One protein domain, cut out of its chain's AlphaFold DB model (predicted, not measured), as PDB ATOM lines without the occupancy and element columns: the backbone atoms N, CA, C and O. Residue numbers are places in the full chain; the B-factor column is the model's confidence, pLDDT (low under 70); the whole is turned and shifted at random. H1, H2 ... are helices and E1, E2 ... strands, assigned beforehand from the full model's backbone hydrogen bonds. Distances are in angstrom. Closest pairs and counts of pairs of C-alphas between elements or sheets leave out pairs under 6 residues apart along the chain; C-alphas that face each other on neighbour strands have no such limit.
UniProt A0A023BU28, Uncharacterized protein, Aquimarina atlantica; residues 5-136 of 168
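AT A GLANCE: This is residues 5 to 136 of the 168 residues of an uncharacterized protein of Aquimarina atlantica (UniProt A0A023BU28). The model looks like an L: helices H1, H2 and H3 make one limb, H4 and H6, side by side with H5 at their far end, make the other, and the small strand hairpin E1 E2 sits at the corner. The 132 printed residues include six named helices and two named strands, in the order H1 H2 H3 E1 E2 H4 H5 H6; the sheet, E1 - E2, is antiparallel and the class is mostly helix. The whole is only just compact, close to loose, with a radius of gyration of the C-alphas of 16.7 A and spans of 49 by 43 by 29 A.

HOW THE PARTS SIT: H1, residues 5 to 16, and H2, residues 25 to 39, form a helical hairpin at a shallow tilt of 25 degrees, with closest C-alphas Leu 8 and Gly 35 at 4.4 A. H2, with residues 33 to 37 alone, touches H3, residues 46 to 51; the closest C-alphas, Lys 33 and Val 50, are 5.6 A apart. E1, residues 53 to 58, and E2, residues 71 to 76, form an antiparallel hairpin, with N 56 and O 73 within hydrogen-bond range at 2.8 A. The closest C-alphas of H2 and E1, Thr 29 and Trp 55, are 5.1 A apart. H4, residues 83 to 91, touches H6, residues 109 to 124, at a shallow tilt of 20 degrees, opposite ways; the closest C-alphas, Ser 84 and Leu 123, are 5.1 A apart. H5, residues 95 to 103, is close to H6 but not clearly touching, with C-alphas Pro 97 and Tyr 112 closest at 7.5 A. In the six helices every O i to N i+4 pair is within hydrogen-bond range.

IN THESE COORDINATES: H1 begins at C-alpha 5, (233.920, 290.042, 385.890). H2 is 21.0 A long and H6 22.5 A, ending at C-alpha 124, (228.755, 291.260, 367.910).

THE WHOLE: The C-alphas farthest apart, Gln 23 and Glu 106, are 49.8 A apart. The printed part has no cut; the link E1 to E2 is long, and its residues 60 to 66 have pLDDT under 70.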
ATOM      1  N   LYS A   5     233.398 289.921 387.261       94.75
ATOM      2  CA  LYS A   5     233.920 290.042 385.890       94.75
ATOM      3  C   LYS A   5     234.241 288.675 385.277       94.75
ATOM      4  O   LYS A   5     233.854 288.418 384.144       94.75
ATOM      5  N   GLN A   6     234.932 287.798 386.013       95.69
ATOM      6  CA  GLN A   6     235.267 286.450 385.529       95.69
ATOM      7  C   GLN A   6     234.006 285.623 385.257       95.69
ATOM      8  O   GLN A   6     233.932 284.938 384.242       95.69
ATOM      9  N   ILE A   7     233.006 285.728 386.136       96.19
ATOM     10  CA  ILE A   7     231.723 285.037 385.975       96.19
ATOM     11  C   ILE A   7     230.984 285.555 384.737       96.19
ATOM     12  O   ILE A   7     230.573 284.753 383.904       96.19
ATOM     13  N   LEU A   8     230.848 286.877 384.582       96.06
ATOM     14  CA  LEU A   8     230.165 287.470 383.431       96.06
ATOM     15  C   LEU A   8     230.832 287.081 382.106       96.06
ATOM     16  O   LEU A   8     230.144 286.628 381.197       96.06
ATOM     17  N   LEU A   9     232.158 287.209 382.007       95.06
ATOM     18  CA  LEU A   9     232.893 286.862 380.787       95.06
ATOM     19  C   LEU A   9     232.768 285.375 380.439       95.06
ATOM     20  O   LEU A   9     232.617 285.039 379.269       95.06
ATOM     21  N   SER A  10     232.772 284.491 381.442       95.00
ATOM     22  CA  SER A  10     232.550 283.059 381.221       95.00
ATOM     23  C   SER A  10     231.161 282.773 380.648       95.00
ATOM     24  O   SER A  10     231.046 281.934 379.764       95.00
ATOM     25  N   LEU A  11     230.117 283.450 381.140       95.56
ATOM     26  CA  LEU A  11     228.748 283.266 380.647       95.56
ATOM     27  C   LEU A  11     228.587 283.809 379.228       95.56
ATOM     28  O   LEU A  11     228.002 283.140 378.385       95.56
ATOM     29  N   LEU A  12     229.114 285.007 378.963       95.06
ATOM     30  CA  LEU A  12     229.057 285.614 377.634       95.06
ATOM     31  C   LEU A  12     229.774 284.742 376.602       95.06
ATOM     32  O   LEU A  12     229.187 284.450 375.569       95.06
ATOM     33  N   SER A  13     230.980 284.261 376.920       92.75
ATOM     34  CA  SER A  13     231.721 283.356 376.036       92.75
ATOM     35  C   SER A  13     230.990 282.032 375.824       92.75
ATOM     36  O   SER A  13     230.974 281.520 374.713       92.75
ATOM     37  N   GLU A  14     230.373 281.465 376.866       92.12
ATOM     38  CA  GLU A  14     229.634 280.209 376.728       92.12
ATOM     39  C   GLU A  14     228.440 280.352 375.774       92.12
ATOM     40  O   GLU A  14     228.167 279.436 374.996       92.12
ATOM     41  N   TYR A  15     227.692 281.453 375.874       93.81
ATOM     42  CA  TYR A  15     226.434 281.618 375.145       93.81
ATOM     43  C   TYR A  15     226.596 282.251 373.762       93.81
ATOM     44  O   TYR A  15     225.750 281.997 372.909       93.81
ATOM     45  N   SER A  16     227.671 283.000 373.498       93.75
ATOM     46  CA  SER A  16     227.941 283.532 372.155       93.75
ATOM     47  C   SER A  16     228.445 282.470 371.170       93.75
ATOM     48  O   SER A  16     228.355 282.653 369.966       93.75
ATOM     49  N   GLN A  17     228.916 281.317 371.650       91.25
ATOM     50  CA  GLN A  17     229.563 280.301 370.803       91.25
ATOM     51  C   GLN A  17     228.679 279.086 370.500       91.25
ATOM     52  O   GLN A  17     229.119 278.119 369.874       91.25
ATOM     53  N   LYS A  18     227.422 279.091 370.961       89.88
ATOM     54  CA  LYS A  18     226.479 277.997 370.706       89.88
ATOM     55  C   LYS A  18     225.041 278.481 370.642       89.88
ATOM     56  O   LYS A  18     224.612 279.327 371.427       89.88
ATOM     57  N   LYS A  19     224.262 277.833 369.779       92.50
ATOM     58  CA  LYS A  19     222.824 278.056 369.699       92.50
ATOM     59  C   LYS A  19     222.152 277.701 371.025       92.50
ATOM     60  O   LYS A  19     222.261 276.581 371.532       92.50
ATOM     61  N   THR A  20     221.409 278.649 371.573       93.25
ATOM     62  CA  THR A  20     220.543 278.459 372.733       93.25
ATOM     63  C   THR A  20     219.185 277.946 372.267       93.25
ATOM     64  O   THR A  20     218.576 278.493 371.353       93.25
ATOM     65  N   THR A  21     218.681 276.878 372.883       92.81
ATOM     66  CA  THR A  21     217.347 276.363 372.549       92.81
ATOM     67  C   THR A  21     216.255 277.204 373.203       92.81
ATOM     68  O   THR A  21     216.458 277.787 374.271       92.81
ATOM     69  N   LYS A  22     215.048 277.184 372.626       90.44
ATOM     70  CA  LYS A  22     213.880 277.908 373.154       90.44
ATOM     71  C   LYS A  22     213.606 277.610 374.635       90.44
ATOM     72  O   LYS A  22     213.269 278.513 375.390       90.44
ATOM     73  N   GLN A  23     213.805 276.364 375.079       93.94
ATOM     74  CA  GLN A  23     213.608 275.970 376.483       93.94
ATOM     75  C   GLN A  23     214.690 276.512 377.434       93.94
ATOM     76  O   GLN A  23     214.510 276.462 378.648       93.94
ATOM     77  N   GLN A  24     215.836 276.970 376.920       95.50
ATOM     78  CA  GLN A  24     216.943 277.502 377.723       95.50
ATOM     79  C   GLN A  24     217.003 279.036 377.743       95.50
ATOM     80  O   GLN A  24     217.704 279.572 378.599       95.50
ATOM     81  N   LEU A  25     216.268 279.744 376.876       94.12
ATOM     82  CA  LEU A  25     216.329 281.210 376.752       94.12
ATOM     83  C   LEU A  25     216.135 281.944 378.084       94.12
ATOM     84  O   LEU A  25     216.930 282.816 378.434       94.12
ATOM     85  N   GLU A  26     215.122 281.561 378.864       95.69
ATOM     86  CA  GLU A  26     214.849 282.179 380.167       95.69
ATOM     87  C   GLU A  26     216.012 281.962 381.146       95.69
ATOM     88  O   GLU A  26     216.466 282.881 381.830       95.69
ATOM     89  N   LYS A  27     216.559 280.745 381.176       97.25
ATOM     90  CA  LYS A  27     217.695 280.405 382.034       97.25
ATOM     91  C   LYS A  27     218.945 281.190 381.636       97.25
ATOM     92  O   LYS A  27     219.618 281.715 382.521       97.25
ATOM     93  N   VAL A  28     219.256 281.263 380.340       96.81
ATOM     94  CA  VAL A  28     220.396 282.026 379.807       96.81
ATOM     95  C   VAL A  28     220.249 283.504 380.149       96.81
ATOM     96  O   VAL A  28     221.158 284.089 380.735       96.81
ATOM     97  N   THR A  29     219.066 284.070 379.908       97.06
ATOM     98  CA  THR A  29     218.723 285.450 380.269       97.06
ATOM     99  C   THR A  29     219.001 285.721 381.746       97.06
ATOM    100  O   THR A  29     219.780 286.613 382.085       97.06
ATOM    101  N   ASN A  30     218.446 284.904 382.643       97.75
ATOM    102  CA  ASN A  30     218.615 285.082 384.085       97.75
ATOM    103  C   ASN A  30     220.074 284.911 384.534       97.75
ATOM    104  O   ASN A  30     220.541 285.624 385.430       97.75
ATOM    105  N   ARG A  31     220.828 284.002 383.903       97.81
ATOM    106  CA  ARG A  31     222.260 283.813 384.177       97.81
ATOM    107  C   ARG A  31     223.069 285.044 383.785       97.81
ATOM    108  O   ARG A  31     223.850 285.516 384.607       97.81
ATOM    109  N   ILE A  32     222.854 285.591 382.590       96.69
ATOM    110  CA  ILE A  32     223.561 286.792 382.122       96.69
ATOM    111  C   ILE A  32     223.208 288.001 382.989       96.69
ATOM    112  O   ILE A  32     224.120 288.676 383.464       96.69
ATOM    113  N   LYS A  33     221.920 288.229 383.293       96.75
ATOM    114  CA  LYS A  33     221.485 289.281 384.233       96.75
ATOM    115  C   LYS A  33     222.193 289.157 385.585       96.75
ATOM    116  O   LYS A  33     222.718 290.139 386.105       96.75
ATOM    117  N   SER A  34     222.274 287.942 386.126       96.75
ATOM    118  CA  SER A  34     222.997 287.678 387.378       96.75
ATOM    119  C   SER A  34     224.492 287.986 387.252       96.75
ATOM    120  O   SER A  34     225.068 288.602 388.145       96.75
ATOM    121  N   GLY A  35     225.124 287.611 386.135       96.38
ATOM    122  CA  GLY A  35     226.517 287.952 385.835       96.38
ATOM    123  C   GLY A  35     226.757 289.464 385.779       96.38
ATOM    124  O   GLY A  35     227.714 289.955 386.376       96.38
ATOM    125  N   LEU A  36     225.857 290.213 385.135       95.88
ATOM    126  CA  LEU A  36     225.901 291.676 385.064       95.88
ATOM    127  C   LEU A  36     225.761 292.314 386.450       95.88
ATOM    128  O   LEU A  36     226.527 293.214 386.785       95.88
ATOM    129  N   LEU A  37     224.842 291.819 387.284       96.19
ATOM    130  CA  LEU A  37     224.674 292.288 388.664       96.19
ATOM    131  C   LEU A  37     225.911 292.008 389.527       96.19
ATOM    132  O   LEU A  37     226.336 292.878 390.288       96.19
ATOM    133  N   LEU A  38     226.510 290.822 389.393       94.81
ATOM    134  CA  LEU A  38     227.744 290.457 390.092       94.81
ATOM    135  C   LEU A  38     228.927 291.325 389.647       94.81
ATOM    136  O   LEU A  38     229.755 291.704 390.475       94.81
ATOM    137  N   HIS A  39     229.022 291.640 388.353       94.06
ATOM    138  CA  HIS A  39     230.070 292.508 387.827       94.06
ATOM    139  C   HIS A  39     229.879 293.972 388.249       94.06
ATOM    140  O   HIS A  39     230.830 294.579 388.734       94.06
ATOM    141  N   GLY A  40     228.661 294.507 388.125       87.38
ATOM    142  CA  GLY A  40     228.286 295.878 388.496       87.38
ATOM    143  C   GLY A  40     228.085 296.102 390.000       87.38
ATOM    144  O   GLY A  40     227.455 297.082 390.395       87.38
ATOM    145  N   SER A  41     228.573 295.179 390.838       78.19
ATOM    146  CA  SER A  41     228.547 295.258 392.307       78.19
ATOM    147  C   SER A  41     227.161 295.516 392.914       78.19
ATOM    148  O   SER A  41     227.054 296.230 393.907       78.19
ATOM    149  N   THR A  42     226.104 294.970 392.299       77.06
ATOM    150  CA  THR A  42     224.691 295.113 392.714       77.06
ATOM    151  C   THR A  42     224.229 296.551 392.985       77.06
ATOM    152  O   THR A  42     223.239 296.759 393.695       77.06
ATOM    153  N   ALA A  43     224.895 297.549 392.386       88.75
ATOM    154  CA  ALA A  43     224.530 298.954 392.521       88.75
ATOM    155  C   ALA A  43     223.042 299.164 392.195       88.75
ATOM    156  O   ALA A  43     222.508 298.551 391.271       88.75
ATOM    157  N   LYS A  44     222.350 300.036 392.941       89.94
ATOM    158  CA  LYS A  44     220.879 300.154 392.882       89.94
ATOM    159  C   LYS A  44     220.337 300.386 391.464       89.94
ATOM    160  O   LYS A  44     219.284 299.852 391.136       89.94
ATOM    161  N   PHE A  45     221.055 301.141 390.631       92.50
ATOM    162  CA  PHE A  45     220.655 301.414 389.247       92.50
ATOM    163  C   PHE A  45     220.780 300.190 388.324       92.50
ATOM    164  O   PHE A  45     220.080 300.124 387.324       92.50
ATOM    165  N   MET A  46     221.618 299.202 388.656       94.56
ATOM    166  CA  MET A  46     221.815 298.021 387.813       94.56
ATOM    167  C   MET A  46     220.574 297.136 387.761       94.56
ATOM    168  O   MET A  46     220.301 296.557 386.719       94.56
ATOM    169  N   TRP A  47     219.813 297.043 388.852       94.88
ATOM    170  CA  TRP A  47     218.598 296.228 388.923       94.88
ATOM    171  C   TRP A  47     217.557 296.607 387.858       94.88
ATOM    172  O   TRP A  47     217.195 295.734 387.073       94.88
ATOM    173  N   PRO A  48     217.106 297.875 387.753       95.81
ATOM    174  CA  PRO A  48     216.200 298.261 386.677       95.81
ATOM    175  C   PRO A  48     216.853 298.165 385.291       95.81
ATOM    176  O   PRO A  48     216.153 297.823 384.344       95.81
ATOM    177  N   THR A  49     218.166 298.399 385.158       94.94
ATOM    178  CA  THR A  49     218.873 298.276 383.871       94.94
ATOM    179  C   THR A  49     218.860 296.844 383.342       94.94
ATOM    180  O   THR A  49     218.462 296.623 382.203       94.94
ATOM    181  N   VAL A  50     219.267 295.857 384.150       96.00
ATOM    182  CA  VAL A  50     219.316 294.457 383.692       96.00
ATOM    183  C   VAL A  50     217.924 293.895 383.437       96.00
ATOM    184  O   VAL A  50     217.785 292.988 382.627       96.00
ATOM    185  N   GLU A  51     216.884 294.439 384.073       96.25
ATOM    186  CA  GLU A  51     215.502 294.031 383.818       96.25
ATOM    187  C   GLU A  51     215.005 294.372 382.412       96.25
ATOM    188  O   GLU A  51     214.139 293.665 381.900       96.25
ATOM    189  N   GLN A  52     215.603 295.371 381.758       96.94
ATOM    190  CA  GLN A  52     215.309 295.723 380.366       96.94
ATOM    191  C   GLN A  52     216.027 294.833 379.348       96.94
ATOM    192  O   GLN A  52     215.919 295.074 378.151       96.94
ATOM    193  N   LEU A  53     216.776 293.822 379.794       96.38
ATOM    194  CA  LEU A  53     217.575 292.972 378.919       96.38
ATOM    195  C   LEU A  53     217.008 291.554 378.845       96.38
ATOM    196  O   LEU A  53     216.520 291.008 379.837       96.38
ATOM    197  N   THR A  54     217.127 290.932 377.677       96.75
ATOM    198  CA  THR A  54     216.828 289.511 377.468       96.75
ATOM    199  C   THR A  54     217.799 288.898 376.466       96.75
ATOM    200  O   THR A  54     218.434 289.614 375.694       96.75
ATOM    201  N   TRP A  55     217.942 287.572 376.476       96.69
ATOM    202  CA  TRP A  55     218.585 286.868 375.370       96.69
ATOM    203  C   TRP A  55     217.578 286.749 374.224       96.69
ATOM    204  O   TRP A  55     216.570 286.055 374.362       96.69
ATOM    205  N   VAL A  56     217.810 287.484 373.140       95.00
ATOM    206  CA  VAL A  56     216.904 287.569 371.988       95.00
ATOM    207  C   VAL A  56     217.291 286.552 370.919       95.00
ATOM    208  O   VAL A  56     218.451 286.150 370.807       95.00
ATOM    209  N   GLU A  57     216.308 286.152 370.118       93.94
ATOM    210  CA  GLU A  57     216.507 285.420 368.869       93.94
ATOM    211  C   GLU A  57     216.144 286.354 367.719       93.94
ATOM    212  O   GLU A  57     215.097 286.992 367.775       93.94
ATOM    213  N   GLN A  58     216.974 286.417 366.681       91.38
ATOM    214  CA  GLN A  58     216.653 287.159 365.465       91.38
ATOM    215  C   GLN A  58     216.401 286.231 364.288       91.38
ATOM    216  O   GLN A  58     217.196 285.327 363.992       91.38
ATOM    217  N   ARG A  59     215.302 286.528 363.594       86.56
ATOM    218  CA  ARG A  59     214.834 285.872 362.373       86.56
ATOM    219  C   ARG A  59     214.586 286.978 361.339       86.56
ATOM    220  O   ARG A  59     213.488 287.517 361.281       86.56
ATOM    221  N   PRO A  60     215.617 287.400 360.591       67.44
ATOM    222  CA  PRO A  60     215.528 288.581 359.733       67.44
ATOM    223  C   PRO A  60     214.502 288.456 358.592       67.44
ATOM    224  O   PRO A  60     214.052 289.481 358.098       67.44
ATOM    225  N   ASP A  61     214.082 287.240 358.217       66.75
ATOM    226  CA  ASP A  61     213.296 286.994 356.999       66.75
ATOM    227  C   ASP A  61     212.004 286.181 357.238       66.75
ATOM    228  O   ASP A  61     211.609 285.352 356.414       66.75
ATOM    229  N   ILE A  62     211.293 286.440 358.347       59.72
ATOM    230  CA  ILE A  62     209.999 285.781 358.633       59.72
ATOM    231  C   ILE A  62     208.993 286.026 357.490       59.72
ATOM    232  O   ILE A  62     208.232 285.129 357.123       59.72
ATOM    233  N   GLU A  63     209.014 287.216 356.879       60.16
ATOM    234  CA  GLU A  63     208.123 287.583 355.766       60.16
ATOM    235  C   GLU A  63     208.371 286.762 354.489       60.16
ATOM    236  O   GLU A  63     207.465 286.608 353.670       60.16
ATOM    237  N   GLN A  64     209.569 286.190 354.333       60.31
ATOM    238  CA  GLN A  64     209.924 285.317 353.208       60.31
ATOM    239  C   GLN A  64     209.716 283.825 353.524       60.31
ATOM    240  O   GLN A  64     210.016 282.966 352.694       60.31
ATOM    241  N   GLY A  65     209.174 283.505 354.705       60.25
ATOM    242  CA  GLY A  65     208.921 282.136 355.151       60.25
ATOM    243  C   GLY A  65     210.143 281.428 355.743       60.25
ATOM    244  O   GLY A  65     210.068 280.221 355.981       60.25
ATOM    245  N   ASP A  66     211.244 282.146 355.997       68.38
ATOM    246  CA  ASP A  66     212.395 281.603 356.719       68.38
ATOM    247  C   ASP A  66     212.193 281.790 358.232       68.38
ATOM    248  O   ASP A  66     212.398 282.868 358.789       68.38
ATOM    249  N   ASP A  67     211.767 280.720 358.906       74.12
ATOM    250  CA  ASP A  67     211.643 280.680 360.370       74.12
ATOM    251  C   ASP A  67     212.976 280.307 361.053       74.12
ATOM    252  O   ASP A  67     213.023 279.916 362.222       74.12
ATOM    253  N   GLU A  68     214.098 280.363 360.338       86.56
ATOM    254  CA  GLU A  68     215.386 280.011 360.902       86.56
ATOM    255  C   GLU A  68     216.000 281.144 361.732       86.56
ATOM    256  O   GLU A  68     216.190 282.276 361.291       86.56
ATOM    257  N   ILE A  69     216.418 280.795 362.950       89.69
ATOM    258  CA  ILE A  69     217.211 281.679 363.805       89.69
ATOM    259  C   ILE A  69     218.585 281.901 363.161       89.69
ATOM    260  O   ILE A  69     219.374 280.954 363.050       89.69
ATOM    261  N   LYS A  70     218.893 283.152 362.805       91.38
ATOM    262  CA  LYS A  70     220.198 283.539 362.242       91.38
ATOM    263  C   LYS A  70     221.157 284.063 363.301       91.38
ATOM    264  O   LYS A  70     222.358 283.836 363.177       91.38
ATOM    265  N   LYS A  71     220.641 284.725 364.339       94.44
ATOM    266  CA  LYS A  71     221.446 285.229 365.458       94.44
ATOM    267  C   LYS A  71     220.739 285.069 366.794       94.44
ATOM    268  O   LYS A  71     219.509 285.054 366.860       94.44
ATOM    269  N   GLN A  72     221.526 284.995 367.859       95.75
ATOM    270  CA  GLN A  72     221.056 285.102 369.234       95.75
ATOM    271  C   GLN A  72     222.060 285.889 370.065       95.75
ATOM    272  O   GLN A  72     223.262 285.781 369.848       95.75
ATOM    273  N   GLY A  73     221.594 286.648 371.043       96.69
ATOM    274  CA  GLY A  73     222.488 287.485 371.833       96.69
ATOM    275  C   GLY A  73     221.749 288.308 372.867       96.69
ATOM    276  O   GLY A  73     220.539 288.175 373.046       96.69
ATOM    277  N   LEU A  74     222.479 289.175 373.560       96.75
ATOM    278  CA  LEU A  74     221.874 290.115 374.494       96.75
ATOM    279  C   LEU A  74     221.147 291.220 373.714       96.75
ATOM    280  O   LEU A  74     221.729 291.852 372.832       96.75
ATOM    281  N   GLY A  75     219.887 291.465 374.058       96.56
ATOM    282  CA  GLY A  75     219.036 292.465 373.420       96.56
ATOM    283  C   GLY A  75     218.052 293.102 374.394       96.56
ATOM    284  O   GLY A  75     218.046 292.789 375.592       96.56
ATOM    285  N   LEU A  76     217.231 294.018 373.884       95.88
ATOM    286  CA  LEU A  76     216.205 294.687 374.681       95.88
ATOM    287  C   LEU A  76     215.000 293.768 374.891       95.88
ATOM    288  O   LEU A  76     214.504 293.136 373.958       95.88
ATOM    289  N   LYS A  77     214.511 293.727 376.130       93.06
ATOM    290  CA  LYS A  77     213.293 293.013 376.503       93.06
ATOM    291  C   LYS A  77     212.116 293.501 375.652       93.06
ATOM    292  O   LYS A  77     212.028 294.679 375.324       93.06
ATOM    293  N   ASP A  78     211.221 292.574 375.318       89.94
ATOM    294  CA  ASP A  78     210.004 292.827 374.539       89.94
ATOM    295  C   ASP A  78     210.280 293.337 373.106       89.94
ATOM    296  O   ASP A  78     209.386 293.838 372.429       89.94
ATOM    297  N   SER A  79     211.515 293.156 372.622       88.69
ATOM    298  CA  SER A  79     211.927 293.402 371.241       88.69
ATOM    299  C   SER A  79     212.823 292.266 370.739       88.69
ATOM    300  O   SER A  79     213.447 291.560 371.531       88.69
ATOM    301  N   GLU A  80     212.952 292.128 369.422       89.12
ATOM    302  CA  GLU A  80     213.955 291.256 368.791       89.12
ATOM    303  C   GLU A  80     215.254 292.026 368.462       89.12
ATOM    304  O   GLU A  80     216.042 291.626 367.605       89.12
ATOM    305  N   LEU A  81     215.492 293.162 369.131       93.62
ATOM    306  CA  LEU A  81     216.622 294.044 368.851       93.62
ATOM    307  C   LEU A  81     217.841 293.666 369.702       93.62
ATOM    308  O   LEU A  81     217.845 293.845 370.926       93.62
ATOM    309  N   LEU A  82     218.893 293.171 369.045       96.44
ATOM    310  CA  LEU A  82     220.202 292.947 369.658       96.44
ATOM    311  C   LEU A  82     220.861 294.273 370.045       96.44
ATOM    312  O   LEU A  82     220.642 295.309 369.415       96.44
ATOM    313  N   LEU A  83     221.727 294.241 371.061       96.50
ATOM    314  CA  LEU A  83     222.474 295.434 371.467       96.50
ATOM    315  C   LEU A  83     223.428 295.938 370.374       96.50
ATOM    316  O   LEU A  83     223.637 297.147 370.287       96.50
ATOM    317  N   SER A  84     223.996 295.055 369.541       96.12
ATOM    318  CA  SER A  84     224.843 295.489 368.422       96.12
ATOM    319  C   SER A  84     224.044 296.236 367.352       96.12
ATOM    320  O   SER A  84     224.517 297.249 366.839       96.12
ATOM    321  N   ASP A  85     222.819 295.794 367.068       94.88
ATOM    322  CA  ASP A  85     221.937 296.444 366.099       94.88
ATOM    323  C   ASP A  85     221.402 297.772 366.650       94.88
ATOM    324  O   ASP A  85     221.426 298.778 365.946       94.88
ATOM    325  N   LEU A  86     221.024 297.824 367.935       95.19
ATOM    326  CA  LEU A  86     220.691 299.083 368.612       95.19
ATOM    327  C   LEU A  86     221.849 300.086 368.526       95.19
ATOM    328  O   LEU A  86     221.629 301.259 368.231       95.19
ATOM    329  N   PHE A  87     223.079 299.633 368.783       95.81
ATOM    330  CA  PHE A  87     224.258 300.486 368.666       95.81
ATOM    331  C   PHE A  87     224.455 300.977 367.227       95.81
ATOM    332  O   PHE A  87     224.696 302.166 367.038       95.81
ATOM    333  N   GLY A  88     224.274 300.104 366.231       92.62
ATOM    334  CA  GLY A  88     224.289 300.473 364.814       92.62
ATOM    335  C   GLY A  88     223.322 301.619 364.512       92.62
ATOM    336  O   GLY A  88     223.765 302.679 364.075       92.62
ATOM    337  N   LEU A  89     222.046 301.452 364.875       92.06
ATOM    338  CA  LEU A  89     220.992 302.458 364.687       92.06
ATOM    339  C   LEU A  89     221.308 303.796 365.369       92.06
ATOM    340  O   LEU A  89     221.029 304.857 364.820       92.06
ATOM    341  N   ILE A  90     221.900 303.765 366.569       92.44
ATOM    342  CA  ILE A  90     222.343 304.985 367.256       92.44
ATOM    343  C   ILE A  90     223.428 305.678 366.428       92.44
ATOM    344  O   ILE A  90     223.358 306.881 366.203       92.44
ATOM    345  N   THR A  91     224.424 304.926 365.960       90.19
ATOM    346  CA  THR A  91     225.599 305.479 365.271       90.19
ATOM    347  C   THR A  91     225.358 305.899 363.823       90.19
ATOM    348  O   THR A  91     226.192 306.608 363.263       90.19
ATOM    349  N   GLU A  92     224.225 305.517 363.234       87.06
ATOM    350  CA  GLU A  92     223.753 306.025 361.940       87.06
ATOM    351  C   GLU A  92     223.263 307.484 362.018       87.06
ATOM    352  O   GLU A  92     223.118 308.137 360.987       87.06
ATOM    353  N   ASN A  93     223.044 308.031 363.221       87.69
ATOM    354  CA  ASN A  93     222.680 309.434 363.398       87.69
ATOM    355  C   ASN A  93     223.876 310.368 363.122       87.69
ATOM    356  O   ASN A  93     224.875 310.358 363.846       87.69
ATOM    357  N   GLU A  94     223.728 311.229 362.112       85.38
ATOM    358  CA  GLU A  94     224.749 312.184 361.657       85.38
ATOM    359  C   GLU A  94     225.143 313.242 362.707       85.38
ATOM    360  O   GLU A  94     226.238 313.798 362.633       85.38
ATOM    361  N   GLU A  95     224.316 313.495 363.727       89.25
ATOM    362  CA  GLU A  95     224.616 314.464 364.794       89.25
ATOM    363  C   GLU A  95     225.628 313.931 365.822       89.25
ATOM    364  O   GLU A  95     226.326 314.709 366.478       89.25
ATOM    365  N   ILE A  96     225.732 312.609 365.997       88.12
ATOM    366  CA  ILE A  96     226.633 312.011 366.996       88.12
ATOM    367  C   ILE A  96     228.112 312.268 366.664       88.12
ATOM    368  O   ILE A  96     228.823 312.746 367.555       88.12
ATOM    369  N   PRO A  97     228.601 312.017 365.430       87.62
ATOM    370  CA  PRO A  97     229.973 312.348 365.052       87.62
ATOM    371  C   PRO A  97     230.333 313.818 365.311       87.62
ATOM    372  O   PRO A  97     231.402 314.101 365.855       87.62
ATOM    373  N   GLU A  98     229.434 314.752 364.979       87.50
ATOM    374  CA  GLU A  98     229.668 316.191 365.160       87.50
ATOM    375  C   GLU A  98     229.751 316.579 366.641       87.50
ATOM    376  O   GLU A  98     230.653 317.314 367.046       87.50
ATOM    377  N   ASN A  99     228.877 316.018 367.481       90.94
ATOM    378  CA  ASN A  99     228.933 316.230 368.928       90.94
ATOM    379  C   ASN A  99     230.245 315.712 369.535       90.94
ATOM    380  O   ASN A  99     230.854 316.392 370.364       90.94
ATOM    381  N   ILE A 100     230.714 314.535 369.110       91.62
ATOM    382  CA  ILE A 100     231.991 313.977 369.578       91.62
ATOM    383  C   ILE A 100     233.160 314.860 369.149       91.62
ATOM    384  O   ILE A 100     234.017 315.162 369.976       91.62
ATOM    385  N   LYS A 101     233.169 315.337 367.901       90.31
ATOM    386  CA  LYS A 101     234.191 316.261 367.396       90.31
ATOM    387  C   LYS A 101     234.190 317.603 368.134       90.31
ATOM    388  O   LYS A 101     235.249 318.192 368.328       90.31
ATOM    389  N   GLY A 102     233.026 318.076 368.584       93.12
ATOM    390  CA  GLY A 102     232.918 319.267 369.429       93.12
ATOM    391  C   GLY A 102     233.581 319.109 370.805       93.12
ATOM    392  O   GLY A 102     234.112 320.081 371.338       93.12
ATOM    393  N   ILE A 103     233.578 317.895 371.369       95.94
ATOM    394  CA  ILE A 103     234.190 317.580 372.674       95.94
ATOM    395  C   ILE A 103     235.671 317.194 372.526       95.94
ATOM    396  O   ILE A 103     236.485 317.586 373.363       95.94
ATOM    397  N   TYR A 104     236.016 316.463 371.463       96.00
ATOM    398  CA  TYR A 104     237.359 315.958 371.155       96.00
ATOM    399  C   TYR A 104     237.789 316.371 369.733       96.00
ATOM    400  O   TYR A 104     237.746 315.552 368.806       96.00
ATOM    401  N   PRO A 105     238.189 317.641 369.523       94.56
ATOM    402  CA  PRO A 105     238.508 318.173 368.195       94.56
ATOM    403  C   PRO A 105     239.702 317.500 367.504       94.56
ATOM    404  O   PRO A 105     239.862 317.622 366.292       94.56
ATOM    405  N   GLU A 106     240.558 316.820 368.265       95.94
ATOM    406  CA  GLU A 106     241.737 316.101 367.784       95.94
ATOM    407  C   GLU A 106     241.414 314.763 367.104       95.94
ATOM    408  O   GLU A 106     242.268 314.206 366.411       95.94
ATOM    409  N   ILE A 107     240.202 314.230 367.294       94.12
ATOM    410  CA  ILE A 107     239.798 312.958 366.693       94.12
ATOM    411  C   ILE A 107     239.556 313.155 365.194       94.12
ATOM    412  O   ILE A 107     238.714 313.950 364.773       94.12
ATOM    413  N   THR A 108     240.270 312.384 364.371       92.88
ATOM    414  CA  THR A 108     240.015 312.341 362.927       92.88
ATOM    415  C   THR A 108     238.758 311.529 362.618       92.88
ATOM    416  O   THR A 108     238.343 310.661 363.391       92.88
ATOM    417  N   ASN A 109     238.157 311.767 361.452       89.94
ATOM    418  CA  ASN A 109     236.983 311.012 361.010       89.94
ATOM    419  C   ASN A 109     237.290 309.508 360.883       89.94
ATOM    420  O   ASN A 109     236.467 308.662 361.223       89.94
ATOM    421  N   GLU A 110     238.495 309.167 360.429       92.44
ATOM    422  CA  GLU A 110     238.971 307.791 360.302       92.44
ATOM    423  C   GLU A 110     239.078 307.119 361.673       92.44
ATOM    424  O   GLU A 110     238.590 306.002 361.846       92.44
ATOM    425  N   ALA A 111     239.653 307.808 362.665       93.81
ATOM    426  CA  ALA A 111     239.770 307.297 364.027       93.81
ATOM    427  C   ALA A 111     238.395 307.104 364.684       93.81
ATOM    428  O   ALA A 111     238.161 306.082 365.331       93.81
ATOM    429  N   TYR A 112     237.466 308.044 364.471       93.12
ATOM    430  CA  TYR A 112     236.082 307.916 364.925       93.12
ATOM    431  C   TYR A 112     235.403 306.681 364.319       93.12
ATOM    432  O   TYR A 112     234.912 305.820 365.053       93.12
ATOM    433  N   LYS A 113     235.429 306.548 362.986       92.75
ATOM    434  CA  LYS A 113     234.830 305.408 362.273       92.75
ATOM    435  C   LYS A 113     235.428 304.078 362.723       92.75
ATOM    436  O   LYS A 113     234.681 303.131 362.964       92.75
ATOM    437  N   ALA A 114     236.749 304.017 362.888       94.56
ATOM    438  CA  ALA A 114     237.427 302.836 363.408       94.56
ATOM    439  C   ALA A 114     236.953 302.494 364.831       94.56
ATOM    440  O   ALA A 114     236.614 301.345 365.102       94.56
ATOM    441  N   GLY A 115     236.862 303.482 365.727       94.81
ATOM    442  CA  GLY A 115     236.387 303.287 367.099       94.81
ATOM    443  C   GLY A 115     234.959 302.741 367.166       94.81
ATOM    444  O   GLY A 115     234.716 301.738 367.840       94.81
ATOM    445  N   ILE A 116     234.033 303.343 366.415       95.00
ATOM    446  CA  ILE A 116     232.643 302.875 366.316       95.00
ATOM    447  C   ILE A 116     232.583 301.445 365.775       95.00
ATOM    448  O   ILE A 116     231.912 300.591 366.355       95.00
ATOM    449  N   HIS A 117     233.336 301.153 364.713       94.94
ATOM    450  CA  HIS A 117     233.368 299.819 364.124       94.94
ATOM    451  C   HIS A 117     233.883 298.752 365.106       94.94
ATOM    452  O   HIS A 117     233.333 297.650 365.170       94.94
ATOM    453  N   ILE A 118     234.901 299.074 365.911       96.69
ATOM    454  CA  ILE A 118     235.428 298.158 366.931       96.69
ATOM    455  C   ILE A 118     234.429 297.952 368.072       96.69
ATOM    456  O   ILE A 118     234.229 296.810 368.483       96.69
ATOM    457  N   ILE A 119     233.754 299.000 368.559       96.69
ATOM    458  CA  ILE A 119     232.711 298.855 369.592       96.69
ATOM    459  C   ILE A 119     231.591 297.940 369.088       96.69
ATOM    460  O   ILE A 119     231.196 297.005 369.785       96.69
ATOM    461  N   TRP A 120     231.130 298.154 367.857       96.31
ATOM    462  CA  TRP A 120     230.121 297.301 367.236       96.31
ATOM    463  C   TRP A 120     230.593 295.849 367.089       96.31
ATOM    464  O   TRP A 120     229.862 294.924 367.434       96.31
ATOM    465  N   SER A 121     231.840 295.639 366.658       94.50
ATOM    466  CA  SER A 121     232.440 294.302 366.539       94.50
ATOM    467  C   SER A 121     232.547 293.586 367.890       94.50
ATOM    468  O   SER A 121     232.281 292.390 367.977       94.50
ATOM    469  N   LEU A 122     232.874 294.313 368.965       96.31
ATOM    470  CA  LEU A 122     232.900 293.772 370.326       96.31
ATOM    471  C   LEU A 122     231.505 293.378 370.818       96.31
ATOM    472  O   LEU A 122     231.376 292.354 371.481       96.31
ATOM    473  N   LEU A 123     230.466 294.153 370.488       95.94
ATOM    474  CA  LEU A 123     229.080 293.786 370.796       95.94
ATOM    475  C   LEU A 123     228.664 292.528 370.030       95.94
ATOM    476  O   LEU A 123     228.109 291.612 370.629       95.94
ATOM    477  N   LYS A 124     229.011 292.443 368.741       94.31
ATOM    478  CA  LYS A 124     228.755 291.260 367.910       94.31
ATOM    479  C   LYS A 124     229.460 290.000 368.400       94.31
ATOM    480  O   LYS A 124     228.907 288.918 368.275       94.31
ATOM    481  N   ALA A 125     230.643 290.120 368.998       93.31
ATOM    482  CA  ALA A 125     231.345 288.977 369.585       93.31
ATOM    483  C   ALA A 125     230.594 288.339 370.777       93.31
ATOM    484  O   ALA A 125     230.927 287.234 371.205       93.31
ATOM    485  N   LEU A 126     229.586 289.028 371.329       93.50
ATOM    486  CA  LEU A 126     228.704 288.509 372.378       93.50
ATOM    487  C   LEU A 126     227.482 287.770 371.815       93.50
ATOM    488  O   LEU A 126     226.633 287.321 372.585       93.50
ATOM    489  N   GLU A 127     227.381 287.655 370.495       95.06
ATOM    490  CA  GLU A 127     226.260 287.048 369.791       95.06
ATOM    491  C   GLU A 127     226.674 285.704 369.209       95.06
ATOM    492  O   GLU A 127     227.762 285.549 368.660       95.06
ATOM    493  N   TRP A 128     225.764 284.743 369.278       94.62
ATOM    494  CA  TRP A 128     225.823 283.571 368.428       94.62
ATOM    495  C   TRP A 128     225.260 283.911 367.050       94.62
ATOM    496  O   TRP A 128     224.215 284.554 366.936       94.62
ATOM    497  N   SER A 129     225.927 283.434 366.002       93.50
ATOM    498  CA  SER A 129     225.513 283.598 364.611       93.50
ATOM    499  C   SER A 129     225.571 282.263 363.892       93.50
ATOM    500  O   SER A 129     226.587 281.566 363.934       93.50
ATOM    501  N   LYS A 130     224.504 281.938 363.160       90.50
ATOM    502  CA  LYS A 130     224.440 280.719 362.355       90.50
ATOM    503  C   LYS A 130     225.557 280.665 361.306       90.50
ATOM    504  O   LYS A 130     226.098 279.597 361.051       90.50
ATOM    505  N   THR A 131     225.945 281.810 360.740       89.50
ATOM    506  CA  THR A 131     227.021 281.908 359.736       89.50
ATOM    507  C   THR A 131     228.366 281.388 360.249       89.50
ATOM    508  O   THR A 131     229.189 280.950 359.451       89.50
ATOM    509  N   TYR A 132     228.596 281.432 361.563       87.19
ATOM    510  CA  TYR A 132     229.859 281.026 362.179       87.19
ATOM    511  C   TYR A 132     229.751 279.707 362.956       87.19
ATOM    512  O   TYR A 132     230.735 279.262 363.536       87.19
ATOM    513  N   GLU A 133     228.591 279.044 362.942       85.50
ATOM    514  CA  GLU A 133     228.335 277.839 363.743       85.50
ATOM    515  C   GLU A 133     229.383 276.734 363.503       85.50
ATOM    516  O   GLU A 133     229.849 276.114 364.460       85.50
ATOM    517  N   ASP A 134     229.822 276.562 362.252       82.75
ATOM    518  CA  ASP A 134     230.807 275.546 361.864       82.75
ATOM    519  C   ASP A 134     232.238 275.854 362.341       82.75
ATOM    520  O   ASP A 134     233.034 274.935 362.536       82.75
ATOM    521  N   VAL A 135     232.581 277.133 362.543       82.25
ATOM    522  CA  VAL A 135     233.939 277.564 362.933       82.25
ATOM    523  C   VAL A 135     234.081 277.835 364.431       82.25
ATOM    524  O   VAL A 135     235.192 277.823 364.949       82.25
ATOM    525  N   GLU A 136     232.973 278.013 365.153       80.81
ATOM    526  CA  GLU A 136     232.974 278.251 366.605       80.81
ATOM    527  C   GLU A 136     233.289 276.986 367.430       80.81
ATOM    528  O   GLU A 136     233.492 277.070 368.642       80.81
TER     529      GLU A 136